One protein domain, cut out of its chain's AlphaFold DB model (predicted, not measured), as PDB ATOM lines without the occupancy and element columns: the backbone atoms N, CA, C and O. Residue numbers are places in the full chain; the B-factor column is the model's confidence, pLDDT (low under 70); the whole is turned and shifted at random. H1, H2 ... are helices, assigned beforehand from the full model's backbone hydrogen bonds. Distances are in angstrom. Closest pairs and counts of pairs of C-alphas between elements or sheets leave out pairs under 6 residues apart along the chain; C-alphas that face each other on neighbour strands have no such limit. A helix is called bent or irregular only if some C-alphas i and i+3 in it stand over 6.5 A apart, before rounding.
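Overview. This is residues 2 to 44 and 85 to 144 of the 148 residues of the protein "uncharacterized protein LOC113731998 isoform X3" of Coffea arabica (UniProt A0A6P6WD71). A long helix, H5, runs through the middle of a loose, elongated group of helices, with the bent helix H3 packed along residues 120 to 136 of it and the end of H2, residues 34 to 38, meeting it at residues 132 to 137. Arm H3a runs alongside H5, arm H3b turns off across it, and the short H4 folds back on the far part of H3b; at the opposite end of the long axis H2 reaches out beyond H5, with H1 loosely beside it. The printed part has 103 residues with five named helices, in the order H1, H2, H3, H4, H5, and no named strand; the class is all helix. The whole is loose, with a radius of gyration of the C-alphas of 17.4 A and spans of 53 by 31 by 20 A.

Along the chain. H1, residues 2 to 13, begins at C-alpha 2 (37.728, -9.840, -43.558) and is 16.0 A long. H2, residues 21 to 38, is 26.1 A long and begins at C-alpha 21 (40.187, -16.571, -13.839). H3, residues 86 to 107, was assigned as one helix by its hydrogen bonds but is bent: C-alphas 93 and 96 are 6.8 A apart. Its arms are H3a, residues 86 to 93, 10.6 A, and H3b, residues 96 to 107, 16.7 A, at a steep tilt of 53 degrees. H4, residues 110 to 117, 12.9 A, is irregular, with C-alphas 111 and 114 8.2 A apart. H5, residues 120 to 142, is 32.3 A long and ends at C-alpha 142 (26.459, -15.178, -38.657); it is neither bent nor irregular, but only just: C-alphas 121 and 124 are 6.1 A apart.

Arrangement. H5 is the hub, and the helix packing is mostly crossed. H3a touches residues 128 to 136 of H5 at a shallow tilt of 11 degrees, opposite ways; the closest C-alphas, of Thr 88 and Leu 132, are 6.1 A apart. H3b touches H5 at a steep tilt of 63 degrees, closest at C-alphas 99 and 124, 5.7 A. H4 touches H3b, closest at C-alphas 116 and 107, 5.5 A. H2 touches H5 with residues 34 to 38 alone, closest at C-alphas 38 and 136, 5.1 A, at a steep tilt of 53 degrees. H1 and H5 only just touch, with 3 pairs of C-alphas within 8 A, closest at Leu 5 and Ser 138, 6.8 A. H1 and H2 are close but not clearly touching, closest at C-alphas 13 and 27, 6.9 A. H1 and H4 are apart. Every O i to N i+4 pair is within hydrogen-bond range in H1, H2, H3a and H3b; H5 has 18 of 19, and H4 has 0 of 4 but 3 of 5 O i to N i+3 pairs.

Size, cuts and confidence. The C-alphas farthest apart, of Ser 20 and Thr 108, are 53.5 A apart. Residues 45 to 84 are not printed, and C-alphas 44 and 85 are 14.3 A apart across the cut. Of the links that are printed whole, none is long. The mean pLDDT of the printed part is 83.6; residues 2 to 17 and 143 to 144 are under 70.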
ATOM      1  N   LEU A   2      36.651  -9.699 -44.556       46.56
ATOM      2  CA  LEU A   2      37.728  -9.840 -43.558       46.56
ATOM      3  C   LEU A   2      37.594  -8.888 -42.355       46.56
ATOM      4  O   LEU A   2      37.745  -9.334 -41.229       46.56
ATOM      5  N   SER A   3      37.219  -7.618 -42.561       48.16
ATOM      6  CA  SER A   3      36.964  -6.686 -41.445       48.16
ATOM      7  C   SER A   3      35.735  -7.054 -40.610       48.16
ATOM      8  O   SER A   3      35.686  -6.747 -39.428       48.16
ATOM      9  N   LEU A   4      34.754  -7.726 -41.215       55.94
ATOM     10  CA  LEU A   4      33.517  -8.139 -40.553       55.94
ATOM     11  C   LEU A   4      33.754  -9.418 -39.743       55.94
ATOM     12  O   LEU A   4      33.338  -9.496 -38.596       55.94
ATOM     13  N   LEU A   5      34.533 -10.359 -40.292       54.75
ATOM     14  CA  LEU A   5      35.093 -11.478 -39.537       54.75
ATOM     15  C   LEU A   5      35.937 -10.969 -38.365       54.75
ATOM     16  O   LEU A   5      35.678 -11.339 -37.231       54.75
ATOM     17  N   MET A   6      36.889 -10.066 -38.603       65.75
ATOM     18  CA  MET A   6      37.761  -9.573 -37.536       65.75
ATOM     19  C   MET A   6      37.009  -8.754 -36.483       65.75
ATOM     20  O   MET A   6      37.308  -8.880 -35.303       65.75
ATOM     21  N   GLY A   7      35.997  -7.978 -36.883       64.75
ATOM     22  CA  GLY A   7      35.125  -7.247 -35.963       64.75
ATOM     23  C   GLY A   7      34.275  -8.171 -35.094       64.75
ATOM     24  O   GLY A   7      34.157  -7.944 -33.895       64.75
ATOM     25  N   THR A   8      33.739  -9.255 -35.655       62.72
ATOM     26  CA  THR A   8      32.988 -10.236 -34.867       62.72
ATOM     27  C   THR A   8      33.909 -11.080 -33.980       62.72
ATOM     28  O   THR A   8      33.556 -11.319 -32.832       62.72
ATOM     29  N   LEU A   9      35.111 -11.458 -34.439       65.31
ATOM     30  CA  LEU A   9      36.122 -12.113 -33.594       65.31
ATOM     31  C   LEU A   9      36.555 -11.189 -32.444       65.31
ATOM     32  O   LEU A   9      36.629 -11.626 -31.303       65.31
ATOM     33  N   HIS A  10      36.781  -9.902 -32.718       68.19
ATOM     34  CA  HIS A  10      37.102  -8.899 -31.701       68.19
ATOM     35  C   HIS A  10      35.974  -8.757 -30.677       68.19
ATOM     36  O   HIS A  10      36.201  -8.851 -29.477       68.19
ATOM     37  N   ARG A  11      34.733  -8.614 -31.140       67.31
ATOM     38  CA  ARG A  11      33.564  -8.513 -30.264       67.31
ATOM     39  C   ARG A  11      33.343  -9.758 -29.408       67.31
ATOM     40  O   ARG A  11      32.868  -9.677 -28.285       67.31
ATOM     41  N   GLN A  12      33.690 -10.919 -29.942       63.62
ATOM     42  CA  GLN A  12      33.469 -12.197 -29.284       63.62
ATOM     43  C   GLN A  12      34.590 -12.586 -28.316       63.62
ATOM     44  O   GLN A  12      34.319 -13.255 -27.322       63.62
ATOM     45  N   PHE A  13      35.828 -12.165 -28.590       64.94
ATOM     46  CA  PHE A  13      37.011 -12.579 -27.832       64.94
ATOM     47  C   PHE A  13      37.701 -11.459 -27.051       64.94
ATOM     48  O   PHE A  13      38.435 -11.759 -26.117       64.94
ATOM     49  N   ILE A  14      37.491 -10.193 -27.420       67.38
ATOM     50  CA  ILE A  14      38.108  -9.026 -26.768       67.38
ATOM     51  C   ILE A  14      37.075  -8.184 -26.016       67.38
ATOM     52  O   ILE A  14      37.372  -7.707 -24.929       67.38
ATOM     53  N   GLU A  15      35.860  -8.024 -26.547       69.00
ATOM     54  CA  GLU A  15      34.797  -7.257 -25.863       69.00
ATOM     55  C   GLU A  15      33.996  -8.084 -24.843       69.00
ATOM     56  O   GLU A  15      33.143  -7.535 -24.150       69.00
ATOM     57  N   LYS A  16      34.235  -9.399 -24.736       67.94
ATOM     58  CA  LYS A  16      33.636 -10.225 -23.677       67.94
ATOM     59  C   LYS A  16      34.327  -9.845 -22.362       67.94
ATOM     60  O   LYS A  16      35.535 -10.021 -22.247       67.94
ATOM     61  N   ASP A  17      33.578  -9.313 -21.397       68.12
ATOM     62  CA  ASP A  17      34.125  -8.917 -20.094       68.12
ATOM     63  C   ASP A  17      34.681 -10.145 -19.350       68.12
ATOM     64  O   ASP A  17      33.935 -10.949 -18.791       68.12
ATOM     65  N   VAL A  18      36.007 -10.302 -19.359       74.69
ATOM     66  CA  VAL A  18      36.723 -11.346 -18.616       74.69
ATOM     67  C   VAL A  18      37.136 -10.765 -17.268       74.69
ATOM     68  O   VAL A  18      38.160 -10.092 -17.160       74.69
ATOM     69  N   ASN A  19      36.323 -11.010 -16.243       82.56
ATOM     70  CA  ASN A  19      36.517 -10.418 -14.915       82.56
ATOM     71  C   ASN A  19      37.132 -11.390 -13.899       82.56
ATOM     72  O   ASN A  19      37.589 -10.960 -12.839       82.56
ATOM     73  N   SER A  20      37.155 -12.689 -14.205       88.75
ATOM     74  CA  SER A  20      37.685 -13.739 -13.333       88.75
ATOM     75  C   SER A  20      38.620 -14.702 -14.070       88.75
ATOM     76  O   SER A  20      38.704 -14.729 -15.301       88.75
ATOM     77  N   PHE A  21      39.341 -15.514 -13.294       86.94
ATOM     78  CA  PHE A  21      40.187 -16.571 -13.839       86.94
ATOM     79  C   PHE A  21      39.351 -17.653 -14.534       86.94
ATOM     80  O   PHE A  21      39.760 -18.147 -15.587       86.94
ATOM     81  N   GLU A  22      38.173 -17.988 -13.998       86.56
ATOM     82  CA  GLU A  22      37.233 -18.899 -14.651       86.56
ATOM     83  C   GLU A  22      36.754 -18.346 -16.000       86.56
ATOM     84  O   GLU A  22      36.823 -19.060 -17.003       86.56
ATOM     85  N   ASP A  23      36.365 -17.068 -16.063       82.88
ATOM     86  CA  ASP A  23      35.911 -16.431 -17.310       82.88
ATOM     87  C   ASP A  23      36.995 -16.467 -18.392       82.88
ATOM     88  O   ASP A  23      36.710 -16.691 -19.572       82.88
ATOM     89  N   PHE A  24      38.259 -16.300 -17.992       84.81
ATOM     90  CA  PHE A  24      39.398 -16.380 -18.901       84.81
ATOM     91  C   PHE A  24      39.555 -17.785 -19.496       84.81
ATOM     92  O   PHE A  24      39.736 -17.933 -20.708       84.81
ATOM     93  N   HIS A  25      39.446 -18.828 -18.668       86.75
ATOM     94  CA  HIS A  25      39.531 -20.216 -19.137       86.75
ATOM     95  C   HIS A  25      38.372 -20.558 -20.066       86.75
ATOM     96  O   HIS A  25      38.583 -21.186 -21.106       86.75
ATOM     97  N   MET A  26      37.167 -20.097 -19.734       83.44
ATOM     98  CA  MET A  26      35.991 -20.277 -20.577       83.44
ATOM     99  C   MET A  26      36.153 -19.591 -21.933       83.44
ATOM    100  O   MET A  26      35.898 -20.214 -22.962       83.44
ATOM    101  N   ALA A  27      36.672 -18.361 -21.967       82.25
ATOM    102  CA  ALA A  27      36.952 -17.666 -23.222       82.25
ATOM    103  C   ALA A  27      37.982 -18.414 -24.091       82.25
ATOM    104  O   ALA A  27      37.806 -18.524 -25.306       82.25
ATOM    105  N   ILE A  28      39.030 -18.987 -23.487       83.38
ATOM    106  CA  ILE A  28      40.003 -19.825 -24.207       83.38
ATOM    107  C   ILE A  28      39.344 -21.085 -24.778       83.38
ATOM    108  O   ILE A  28      39.586 -21.441 -25.936       83.38
ATOM    109  N   LEU A  29      38.510 -21.767 -23.991       85.19
ATOM    110  CA  LEU A  29      37.792 -22.956 -24.450       85.19
ATOM    111  C   LEU A  29      36.834 -22.627 -25.600       85.19
ATOM    112  O   LEU A  29      36.782 -23.382 -26.574       85.19
ATOM    113  N   ASP A  30      36.158 -21.478 -25.546       80.81
ATOM    114  CA  ASP A  30      35.302 -20.987 -26.629       80.81
ATOM    115  C   ASP A  30      36.105 -20.749 -27.915       80.81
ATOM    116  O   ASP A  30      35.668 -21.151 -29.000       80.81
ATOM    117  N   ILE A  31      37.303 -20.155 -27.813       80.94
ATOM    118  CA  ILE A  31      38.212 -19.969 -28.957       80.94
ATOM    119  C   ILE A  31      38.558 -21.324 -29.579       80.94
ATOM    120  O   ILE A  31      38.371 -21.522 -30.784       80.94
ATOM    121  N   PHE A  32      39.034 -22.276 -28.774       84.31
ATOM    122  CA  PHE A  32      39.447 -23.582 -29.285       84.31
ATOM    123  C   PHE A  32      38.281 -24.376 -29.866       84.31
ATOM    124  O   PHE A  32      38.421 -24.952 -30.945       84.31
ATOM    125  N   SER A  33      37.126 -24.368 -29.205       83.31
ATOM    126  CA  SER A  33      35.906 -25.008 -29.700       83.31
ATOM    127  C   SER A  33      35.481 -24.418 -31.049       83.31
ATOM    128  O   SER A  33      35.213 -25.152 -32.004       83.31
ATOM    129  N   THR A  34      35.512 -23.089 -31.173       80.56
ATOM    130  CA  THR A  34      35.143 -22.381 -32.407       80.56
ATOM    131  C   THR A  34      36.078 -22.726 -33.561       80.56
ATOM    132  O   THR A  34      35.610 -23.075 -34.649       80.56
ATOM    133  N   ILE A  35      37.392 -22.672 -33.327       81.69
ATOM    134  CA  ILE A  35      38.396 -23.002 -34.344       81.69
ATOM    135  C   ILE A  35      38.278 -24.476 -34.740       81.69
ATOM    136  O   ILE A  35      38.164 -24.773 -35.928       81.69
ATOM    137  N   ASN A  36      38.228 -25.393 -33.770       84.12
ATOM    138  CA  ASN A  36      38.131 -26.830 -34.037       84.12
ATOM    139  C   ASN A  36      36.878 -27.176 -34.844       84.12
ATOM    140  O   ASN A  36      36.957 -27.940 -35.805       84.12
ATOM    141  N   ALA A  37      35.739 -26.562 -34.528       82.19
ATOM    142  CA  ALA A  37      34.506 -26.811 -35.261       82.19
ATOM    143  C   ALA A  37      34.538 -26.252 -36.702       82.19
ATOM    144  O   ALA A  37      33.862 -26.777 -37.601       82.19
ATOM    145  N   ALA A  38      35.332 -25.200 -36.941       83.38
ATOM    146  CA  ALA A  38      35.560 -24.633 -38.269       83.38
ATOM    147  C   ALA A  38      36.527 -25.467 -39.126       83.38
ATOM    148  O   ALA A  38      36.452 -25.403 -40.356       83.38
ATOM    149  N   LEU A  39      37.392 -26.282 -38.513       86.12
ATOM    150  CA  LEU A  39      38.291 -27.157 -39.258       86.12
ATOM    151  C   LEU A  39      37.505 -28.218 -40.055       86.12
ATOM    152  O   LEU A  39      36.498 -28.763 -39.573       86.12
ATOM    153  N   PRO A  40      37.929 -28.520 -41.295       80.81
ATOM    154  CA  PRO A  40      37.358 -29.608 -42.070       80.81
ATOM    155  C   PRO A  40      37.794 -30.953 -41.478       80.81
ATOM    156  O   PRO A  40      38.967 -31.163 -41.182       80.81
ATOM    157  N   GLY A  41      36.854 -31.882 -41.318       79.88
ATOM    158  CA  GLY A  41      37.138 -33.209 -40.779       79.88
ATOM    159  C   GLY A  41      35.932 -33.835 -40.093       79.88
ATOM    160  O   GLY A  41      34.880 -33.210 -39.963       79.88
ATOM    161  N   LYS A  42      36.096 -35.089 -39.661       80.56
ATOM    162  CA  LYS A  42      35.134 -35.766 -38.790       80.56
ATOM    163  C   LYS A  42      35.461 -35.407 -37.346       80.56
ATOM    164  O   LYS A  42      36.438 -35.903 -36.797       80.56
ATOM    165  N   HIS A  43      34.649 -34.552 -36.751       81.88
ATOM    166  CA  HIS A  43      34.720 -34.203 -35.337       81.88
ATOM    167  C   HIS A  43      33.307 -34.104 -34.765       81.88
ATOM    168  O   HIS A  43      32.325 -34.153 -35.511       81.88
ATOM    169  N   TYR A  44      33.209 -34.055 -33.442       82.69
ATOM    170  CA  TYR A  44      31.948 -33.839 -32.746       82.69
ATOM    171  C   TYR A  44      31.805 -32.355 -32.429       82.69
ATOM    172  O   TYR A  44      32.758 -31.727 -31.964       82.69
ATOM    173  N   ASP A  85      27.627 -29.206 -44.255       81.44
ATOM    174  CA  ASP A  85      26.525 -28.439 -44.821       81.44
ATOM    175  C   ASP A  85      26.700 -28.227 -46.329       81.44
ATOM    176  O   ASP A  85      27.805 -28.338 -46.874       81.44
ATOM    177  N   ASP A  86      25.608 -27.848 -46.989       87.81
ATOM    178  CA  ASP A  86      25.582 -27.609 -48.434       87.81
ATOM    179  C   ASP A  86      26.612 -26.563 -48.879       87.81
ATOM    180  O   ASP A  86      27.240 -26.718 -49.922       87.81
ATOM    181  N   SER A  87      26.861 -25.520 -48.079       86.44
ATOM    182  CA  SER A  87      27.856 -24.498 -48.430       86.44
ATOM    183  C   SER A  87      29.287 -25.023 -48.366       86.44
ATOM    184  O   SER A  87      30.107 -24.659 -49.203       86.44
ATOM    185  N   THR A  88      29.584 -25.918 -47.428       88.19
ATOM    186  CA  THR A  88      30.872 -26.587 -47.266       88.19
ATOM    187  C   THR A  88      31.094 -27.550 -48.427       88.19
ATOM    188  O   THR A  88      32.181 -27.576 -49.000       88.19
ATOM    189  N   ILE A  89      30.051 -28.287 -48.824       91.00
ATOM    190  CA  ILE A  89      30.080 -29.189 -49.983       91.00
ATOM    191  C   ILE A  89      30.328 -28.397 -51.273       91.00
ATOM    192  O   ILE A  89      31.268 -28.700 -52.009       91.00
ATOM    193  N   ILE A  90      29.544 -27.343 -51.520       93.50
ATOM    194  CA  ILE A  90      29.691 -26.484 -52.704       93.50
ATOM    195  C   ILE A  90      31.082 -25.841 -52.730       93.50
ATOM    196  O   ILE A  90      31.754 -25.854 -53.761       93.50
ATOM    197  N   THR A  91      31.556 -25.333 -51.590       93.31
ATOM    198  CA  THR A  91      32.896 -24.739 -51.471       93.31
ATOM    199  C   THR A  91      33.981 -25.762 -51.788       93.31
ATOM    200  O   THR A  91      34.895 -25.454 -52.552       93.31
ATOM    201  N   GLY A  92      33.874 -26.987 -51.271       92.56
ATOM    202  CA  GLY A  92      34.822 -28.065 -51.560       92.56
ATOM    203  C   GLY A  92      34.860 -28.457 -53.038       92.56
ATOM    204  O   GLY A  92      35.922 -28.810 -53.543       92.56
ATOM    205  N   LEU A  93      33.732 -28.339 -53.746       95.12
ATOM    206  CA  LEU A  93      33.639 -28.644 -55.174       95.12
ATOM    207  C   LEU A  93      34.187 -27.513 -56.061       95.12
ATOM    208  O   LEU A  93      34.877 -27.773 -57.045       95.12
ATOM    209  N   VAL A  94      33.890 -26.257 -55.718       96.94
ATOM    210  CA  VAL A  94      34.205 -25.087 -56.557       96.94
ATOM    211  C   VAL A  94      35.602 -24.523 -56.284       96.94
ATOM    212  O   VAL A  94      36.246 -24.004 -57.197       96.94
ATOM    213  N   THR A  95      36.109 -24.628 -55.054       95.88
ATOM    214  CA  THR A  95      37.389 -23.998 -54.693       95.88
ATOM    215  C   THR A  95      38.584 -24.564 -55.460       95.88
ATOM    216  O   THR A  95      39.375 -23.754 -55.940       95.88
ATOM    217  N   PRO A  96      38.745 -25.890 -55.648       96.50
ATOM    218  CA  PRO A  96      39.904 -26.415 -56.365       96.50
ATOM    219  C   PRO A  96      40.078 -25.855 -57.791       96.50
ATOM    220  O   PRO A  96      41.158 -25.328 -58.085       96.50
ATOM    221  N   PRO A  97      39.057 -25.881 -58.680       96.94
ATOM    222  CA  PRO A  97      39.197 -25.286 -60.008       96.94
ATOM    223  C   PRO A  97      39.350 -23.760 -59.948       96.94
ATOM    224  O   PRO A  97      40.164 -23.205 -60.688       96.94
ATOM    225  N   ALA A  98      38.645 -23.075 -59.040       96.56
ATOM    226  CA  ALA A  98      38.780 -21.628 -58.876       96.56
ATOM    227  C   ALA A  98      40.202 -21.220 -58.446       96.56
ATOM    228  O   ALA A  98      40.769 -20.279 -59.001       96.56
ATOM    229  N   ALA A  99      40.812 -21.954 -57.511       95.62
ATOM    230  CA  ALA A  99      42.173 -21.716 -57.038       95.62
ATOM    231  C   ALA A  99      43.205 -21.919 -58.153       95.62
ATOM    232  O   ALA A  99      44.141 -21.129 -58.270       95.62
ATOM    233  N   MET A 100      43.019 -22.927 -59.009       94.94
ATOM    234  CA  MET A 100      43.894 -23.153 -60.162       94.94
ATOM    235  C   MET A 100      43.837 -21.984 -61.156       94.94
ATOM    236  O   MET A 100      44.879 -21.510 -61.615       94.94
ATOM    237  N   VAL A 101      42.636 -21.481 -61.461       95.69
ATOM    238  CA  VAL A 101      42.455 -20.312 -62.340       95.69
ATOM    239  C   VAL A 101      43.068 -19.060 -61.714       95.69
ATOM    240  O   VAL A 101      43.834 -18.357 -62.374       95.69
ATOM    241  N   ALA A 102      42.787 -18.806 -60.434       93.38
ATOM    242  CA  ALA A 102      43.319 -17.657 -59.708       93.38
ATOM    243  C   ALA A 102      44.853 -17.673 -59.658       93.38
ATOM    244  O   ALA A 102      45.487 -16.644 -59.894       93.38
ATOM    245  N   LYS A 103      45.458 -18.843 -59.421       92.81
ATOM    246  CA  LYS A 103      46.912 -19.001 -59.429       92.81
ATOM    247  C   LYS A 103      47.501 -18.663 -60.797       92.81
ATOM    248  O   LYS A 103      48.394 -17.827 -60.873       92.81
ATOM    249  N   ARG A 104      46.960 -19.244 -61.875       91.38
ATOM    250  CA  ARG A 104      47.419 -18.978 -63.251       91.38
ATOM    251  C   ARG A 104      47.325 -17.500 -63.607       91.38
ATOM    252  O   ARG A 104      48.260 -16.951 -64.180       91.38
ATOM    253  N   ALA A 105      46.227 -16.843 -63.238       91.62
ATOM    254  CA  ALA A 105      46.081 -15.404 -63.424       91.62
ATOM    255  C   ALA A 105      47.140 -14.625 -62.623       91.62
ATOM    256  O   ALA A 105      47.802 -13.748 -63.174       91.62
ATOM    257  N   GLY A 106      47.370 -14.988 -61.358       89.38
ATOM    258  CA  GLY A 106      48.384 -14.366 -60.502       89.38
ATOM    259  C   GLY A 106      49.816 -14.529 -61.018       89.38
ATOM    260  O   GLY A 106      50.607 -13.595 -60.920       89.38
ATOM    261  N   GLU A 107      50.146 -15.662 -61.642       89.25
ATOM    262  CA  GLU A 107      51.466 -15.904 -62.246       89.25
ATOM    263  C   GLU A 107      51.794 -14.943 -63.400       89.25
ATOM    264  O   GLU A 107      52.970 -14.706 -63.682       89.25
ATOM    265  N   THR A 108      50.778 -14.364 -64.050       88.44
ATOM    266  CA  THR A 108      50.971 -13.360 -65.111       88.44
ATOM    267  C   THR A 108      51.259 -11.958 -64.572       88.44
ATOM    268  O   THR A 108      51.746 -11.106 -65.315       88.44
ATOM    269  N   VAL A 109      51.023 -11.712 -63.277       92.31
ATOM    270  CA  VAL A 109      51.230 -10.407 -62.643       92.31
ATOM    271  C   VAL A 109      52.671 -10.308 -62.125       92.31
ATOM    272  O   VAL A 109      53.043 -11.039 -61.203       92.31
ATOM    273  N   PRO A 110      53.505  -9.375 -62.633       85.69
ATOM    274  CA  PRO A 110      54.920  -9.298 -62.261       85.69
ATOM    275  C   PRO A 110      55.179  -9.104 -60.761       85.69
ATOM    276  O   PRO A 110      56.212  -9.541 -60.258       85.69
ATOM    277  N   GLN A 111      54.247  -8.468 -60.051       89.81
ATOM    278  CA  GLN A 111      54.322  -8.207 -58.610       89.81
ATOM    279  C   GLN A 111      54.066  -9.466 -57.761       89.81
ATOM    280  O   GLN A 111      54.478  -9.517 -56.609       89.81
ATOM    281  N   LEU A 112      53.421 -10.494 -58.327       89.25
ATOM    282  CA  LEU A 112      53.035 -11.726 -57.631       89.25
ATOM    283  C   LEU A 112      53.878 -12.936 -58.055       89.25
ATOM    284  O   LEU A 112      53.504 -14.073 -57.784       89.25
ATOM    285  N   LYS A 113      55.048 -12.718 -58.673       82.94
ATOM    286  CA  LYS A 113      55.933 -13.782 -59.194       82.94
ATOM    287  C   LYS A 113      56.263 -14.894 -58.191       82.94
ATOM    288  O   LYS A 113      56.515 -16.017 -58.614       82.94
ATOM    289  N   LEU A 114      56.235 -14.609 -56.887       87.12
ATOM    290  CA  LEU A 114      56.447 -15.606 -55.831       87.12
ATOM    291  C   LEU A 114      55.397 -16.730 -55.844       87.12
ATOM    292  O   LEU A 114      55.726 -17.861 -55.495       87.12
ATOM    293  N   ILE A 115      54.168 -16.469 -56.306       88.38
ATOM    294  CA  ILE A 115      53.104 -17.485 -56.374       88.38
ATOM    295  C   ILE A 115      53.448 -18.623 -57.344       88.38
ATOM    296  O   ILE A 115      53.044 -19.764 -57.132       88.38
ATOM    297  N   LYS A 116      54.266 -18.324 -58.365       86.19
ATOM    298  CA  LYS A 116      54.756 -19.291 -59.354       86.19
ATOM    299  C   LYS A 116      55.701 -20.325 -58.738       86.19
ATOM    300  O   LYS A 116      55.802 -21.439 -59.239       86.19
ATOM    301  N   ALA A 117      56.397 -19.963 -57.658       90.69
ATOM    302  CA  ALA A 117      57.316 -20.863 -56.966       90.69
ATOM    303  C   ALA A 117      56.587 -21.906 -56.100       90.69
ATOM    304  O   ALA A 117      57.193 -22.901 -55.711       90.69
ATOM    305  N   ILE A 118      55.298 -21.701 -55.801       92.19
ATOM    306  CA  ILE A 118      54.497 -22.620 -54.989       92.19
ATOM    307  C   ILE A 118      53.890 -23.686 -55.913       92.19
ATOM    308  O   ILE A 118      53.098 -23.333 -56.783       92.19
ATOM    309  N   PRO A 119      54.181 -24.987 -55.747       93.75
ATOM    310  CA  PRO A 119      53.596 -26.037 -56.585       93.75
ATOM    311  C   PRO A 119      52.066 -26.110 -56.481       93.75
ATOM    312  O   PRO A 119      51.497 -25.854 -55.419       93.75
ATOM    313  N   ASP A 120      51.385 -26.522 -57.557       93.81
ATOM    314  CA  ASP A 120      49.915 -26.679 -57.575       93.81
ATOM    315  C   ASP A 120      49.414 -27.640 -56.491       93.81
ATOM    316  O   ASP A 120      48.411 -27.366 -55.833       93.81
ATOM    317  N   VAL A 121      50.165 -28.720 -56.253       94.31
ATOM    318  CA  VAL A 121      49.879 -29.734 -55.223       94.31
ATOM    319  C   VAL A 121      49.907 -29.183 -53.796       94.31
ATOM    320  O   VAL A 121      49.368 -29.814 -52.897       94.31
ATOM    321  N   VAL A 122      50.506 -28.008 -53.579       95.25
ATOM    322  CA  VAL A 122      50.490 -27.307 -52.288       95.25
ATOM    323  C   VAL A 122      49.474 -26.173 -52.322       95.25
ATOM    324  O   VAL A 122      48.651 -26.056 -51.414       95.25
ATOM    325  N   PHE A 123      49.493 -25.356 -53.379       94.50
ATOM    326  CA  PHE A 123      48.657 -24.163 -53.480       94.50
ATOM    327  C   PHE A 123      47.162 -24.495 -53.473       94.50
ATOM    328  O   PHE A 123      46.410 -23.929 -52.681       94.50
ATOM    329  N   VAL A 124      46.727 -25.427 -54.328       95.50
ATOM    330  CA  VAL A 124      45.299 -25.730 -54.508       95.50
ATOM    331  C   VAL A 124      44.695 -26.365 -53.248       95.50
ATOM    332  O   VAL A 124      43.666 -25.861 -52.784       95.50
ATOM    333  N   PRO A 125      45.311 -27.391 -52.621       94.94
ATOM    334  CA  PRO A 125      44.797 -27.922 -51.360       94.94
ATOM    335  C   PRO A 125      44.810 -26.891 -50.230       94.94
ATOM    336  O   PRO A 125      43.825 -26.793 -49.503       94.94
ATOM    337  N   SER A 126      45.861 -26.068 -50.120       94.75
ATOM    338  CA  SER A 126      45.939 -25.025 -49.084       94.75
ATOM    339  C   SER A 126      44.821 -23.994 -49.235       94.75
ATOM    340  O   SER A 126      44.124 -23.694 -48.269       94.75
ATOM    341  N   ALA A 127      44.594 -23.500 -50.457       94.94
ATOM    342  CA  ALA A 127      43.498 -22.579 -50.752       94.94
ATOM    343  C   ALA A 127      42.128 -23.212 -50.465       94.94
ATOM    344  O   ALA A 127      41.243 -22.553 -49.924       94.94
ATOM    345  N   THR A 128      41.969 -24.503 -50.770       94.75
ATOM    346  CA  THR A 128      40.731 -25.254 -50.511       94.75
ATOM    347  C   THR A 128      40.447 -25.376 -49.017       94.75
ATOM    348  O   THR A 128      39.345 -25.052 -48.578       94.75
ATOM    349  N   VAL A 129      41.436 -25.777 -48.215       93.75
ATOM    350  CA  VAL A 129      41.299 -25.848 -46.751       93.75
ATOM    351  C   VAL A 129      40.964 -24.474 -46.176       93.75
ATOM    352  O   VAL A 129      40.040 -24.352 -45.372       93.75
ATOM    353  N   LEU A 130      41.657 -23.429 -46.628       93.81
ATOM    354  CA  LEU A 130      41.438 -22.067 -46.150       93.81
ATOM    355  C   LEU A 130      40.029 -21.555 -46.487       93.81
ATOM    356  O   LEU A 130      39.384 -20.930 -45.643       93.81
ATOM    357  N   ALA A 131      39.516 -21.864 -47.681       93.62
ATOM    358  CA  ALA A 131      38.150 -21.528 -48.076       93.62
ATOM    359  C   ALA A 131      37.106 -22.272 -47.232       93.62
ATOM    360  O   ALA A 131      36.157 -21.650 -46.752       93.62
ATOM    361  N   LEU A 132      37.301 -23.573 -46.990       92.19
ATOM    362  CA  LEU A 132      36.401 -24.377 -46.156       92.19
ATOM    363  C   LEU A 132      36.322 -23.838 -44.722       92.19
ATOM    364  O   LEU A 132      35.222 -23.645 -44.203       92.19
ATOM    365  N   ILE A 133      37.474 -23.535 -44.112       90.00
ATOM    366  CA  ILE A 133      37.541 -22.930 -42.771       90.00
ATOM    367  C   ILE A 133      36.829 -21.577 -42.771       90.00
ATOM    368  O   ILE A 133      36.008 -21.312 -41.896       90.00
ATOM    369  N   SER A 134      37.098 -20.739 -43.776       89.25
ATOM    370  CA  SER A 134      36.514 -19.397 -43.874       89.25
ATOM    371  C   SER A 134      34.989 -19.437 -43.960       89.25
ATOM    372  O   SER A 134      34.316 -18.662 -43.278       89.25
ATOM    373  N   VAL A 135      34.429 -20.349 -44.761       88.44
ATOM    374  CA  VAL A 135      32.975 -20.506 -44.919       88.44
ATOM    375  C   VAL A 135      32.334 -21.037 -43.638       88.44
ATOM    376  O   VAL A 135      31.352 -20.455 -43.172       88.44
ATOM    377  N   LYS A 136      32.912 -22.079 -43.021       85.38
ATOM    378  CA  LYS A 136      32.407 -22.627 -41.753       85.38
ATOM    379  C   LYS A 136      32.440 -21.598 -40.622       85.38
ATOM    380  O   LYS A 136      31.452 -21.451 -39.899       85.38
ATOM    381  N   LEU A 137      33.551 -20.876 -40.485       84.06
ATOM    382  CA  LEU A 137      33.724 -19.859 -39.451       84.06
ATOM    383  C   LEU A 137      32.741 -18.700 -39.655       84.06
ATOM    384  O   LEU A 137      32.011 -18.345 -38.730       84.06
ATOM    385  N   SER A 138      32.641 -18.188 -40.888       82.31
ATOM    386  CA  SER A 138      31.685 -17.129 -41.238       82.31
ATOM    387  C   SER A 138      30.261 -17.539 -40.876       82.31
ATOM    388  O   SER A 138      29.556 -16.794 -40.201       82.31
ATOM    389  N   ARG A 139      29.840 -18.746 -41.264       80.81
ATOM    390  CA  ARG A 139      28.498 -19.251 -40.967       80.81
ATOM    391  C   ARG A 139      28.228 -19.322 -39.463       80.81
ATOM    392  O   ARG A 139      27.184 -18.842 -39.030       80.81
ATOM    393  N   LYS A 140      29.143 -19.886 -38.666       75.69
ATOM    394  CA  LYS A 140      28.982 -19.968 -37.200       75.69
ATOM    395  C   LYS A 140      28.814 -18.589 -36.567       75.69
ATOM    396  O   LYS A 140      27.952 -18.411 -35.712       75.69
ATOM    397  N   MET A 141      29.592 -17.620 -37.039       73.81
ATOM    398  CA  MET A 141      29.533 -16.238 -36.571       73.81
ATOM    399  C   MET A 141      28.227 -15.541 -36.972       73.81
ATOM    400  O   MET A 141      27.636 -14.847 -36.151       73.81
ATOM    401  N   PHE A 142      27.730 -15.755 -38.196       71.38
ATOM    402  CA  PHE A 142      26.459 -15.178 -38.657       71.38
ATOM    403  C   PHE A 142      25.223 -15.820 -38.016       71.38
ATOM    404  O   PHE A 142      24.238 -15.127 -37.779       71.38
ATOM    405  N   LEU A 143      25.256 -17.125 -37.737       67.88
ATOM    406  CA  LEU A 143      24.136 -17.845 -37.122       67.88
ATOM    407  C   LEU A 143      24.095 -17.714 -35.592       67.88
ATOM    408  O   LEU A 143      23.192 -18.268 -34.970       67.88
ATOM    409  N   GLY A 144      25.072 -17.042 -34.971       60.69
ATOM    410  CA  GLY A 144      25.168 -16.948 -33.511       60.69
ATOM    411  C   GLY A 144      25.351 -18.302 -32.811       60.69
ATOM    412  O   GLY A 144      25.198 -18.381 -31.601       60.69
TER     413      GLY A 144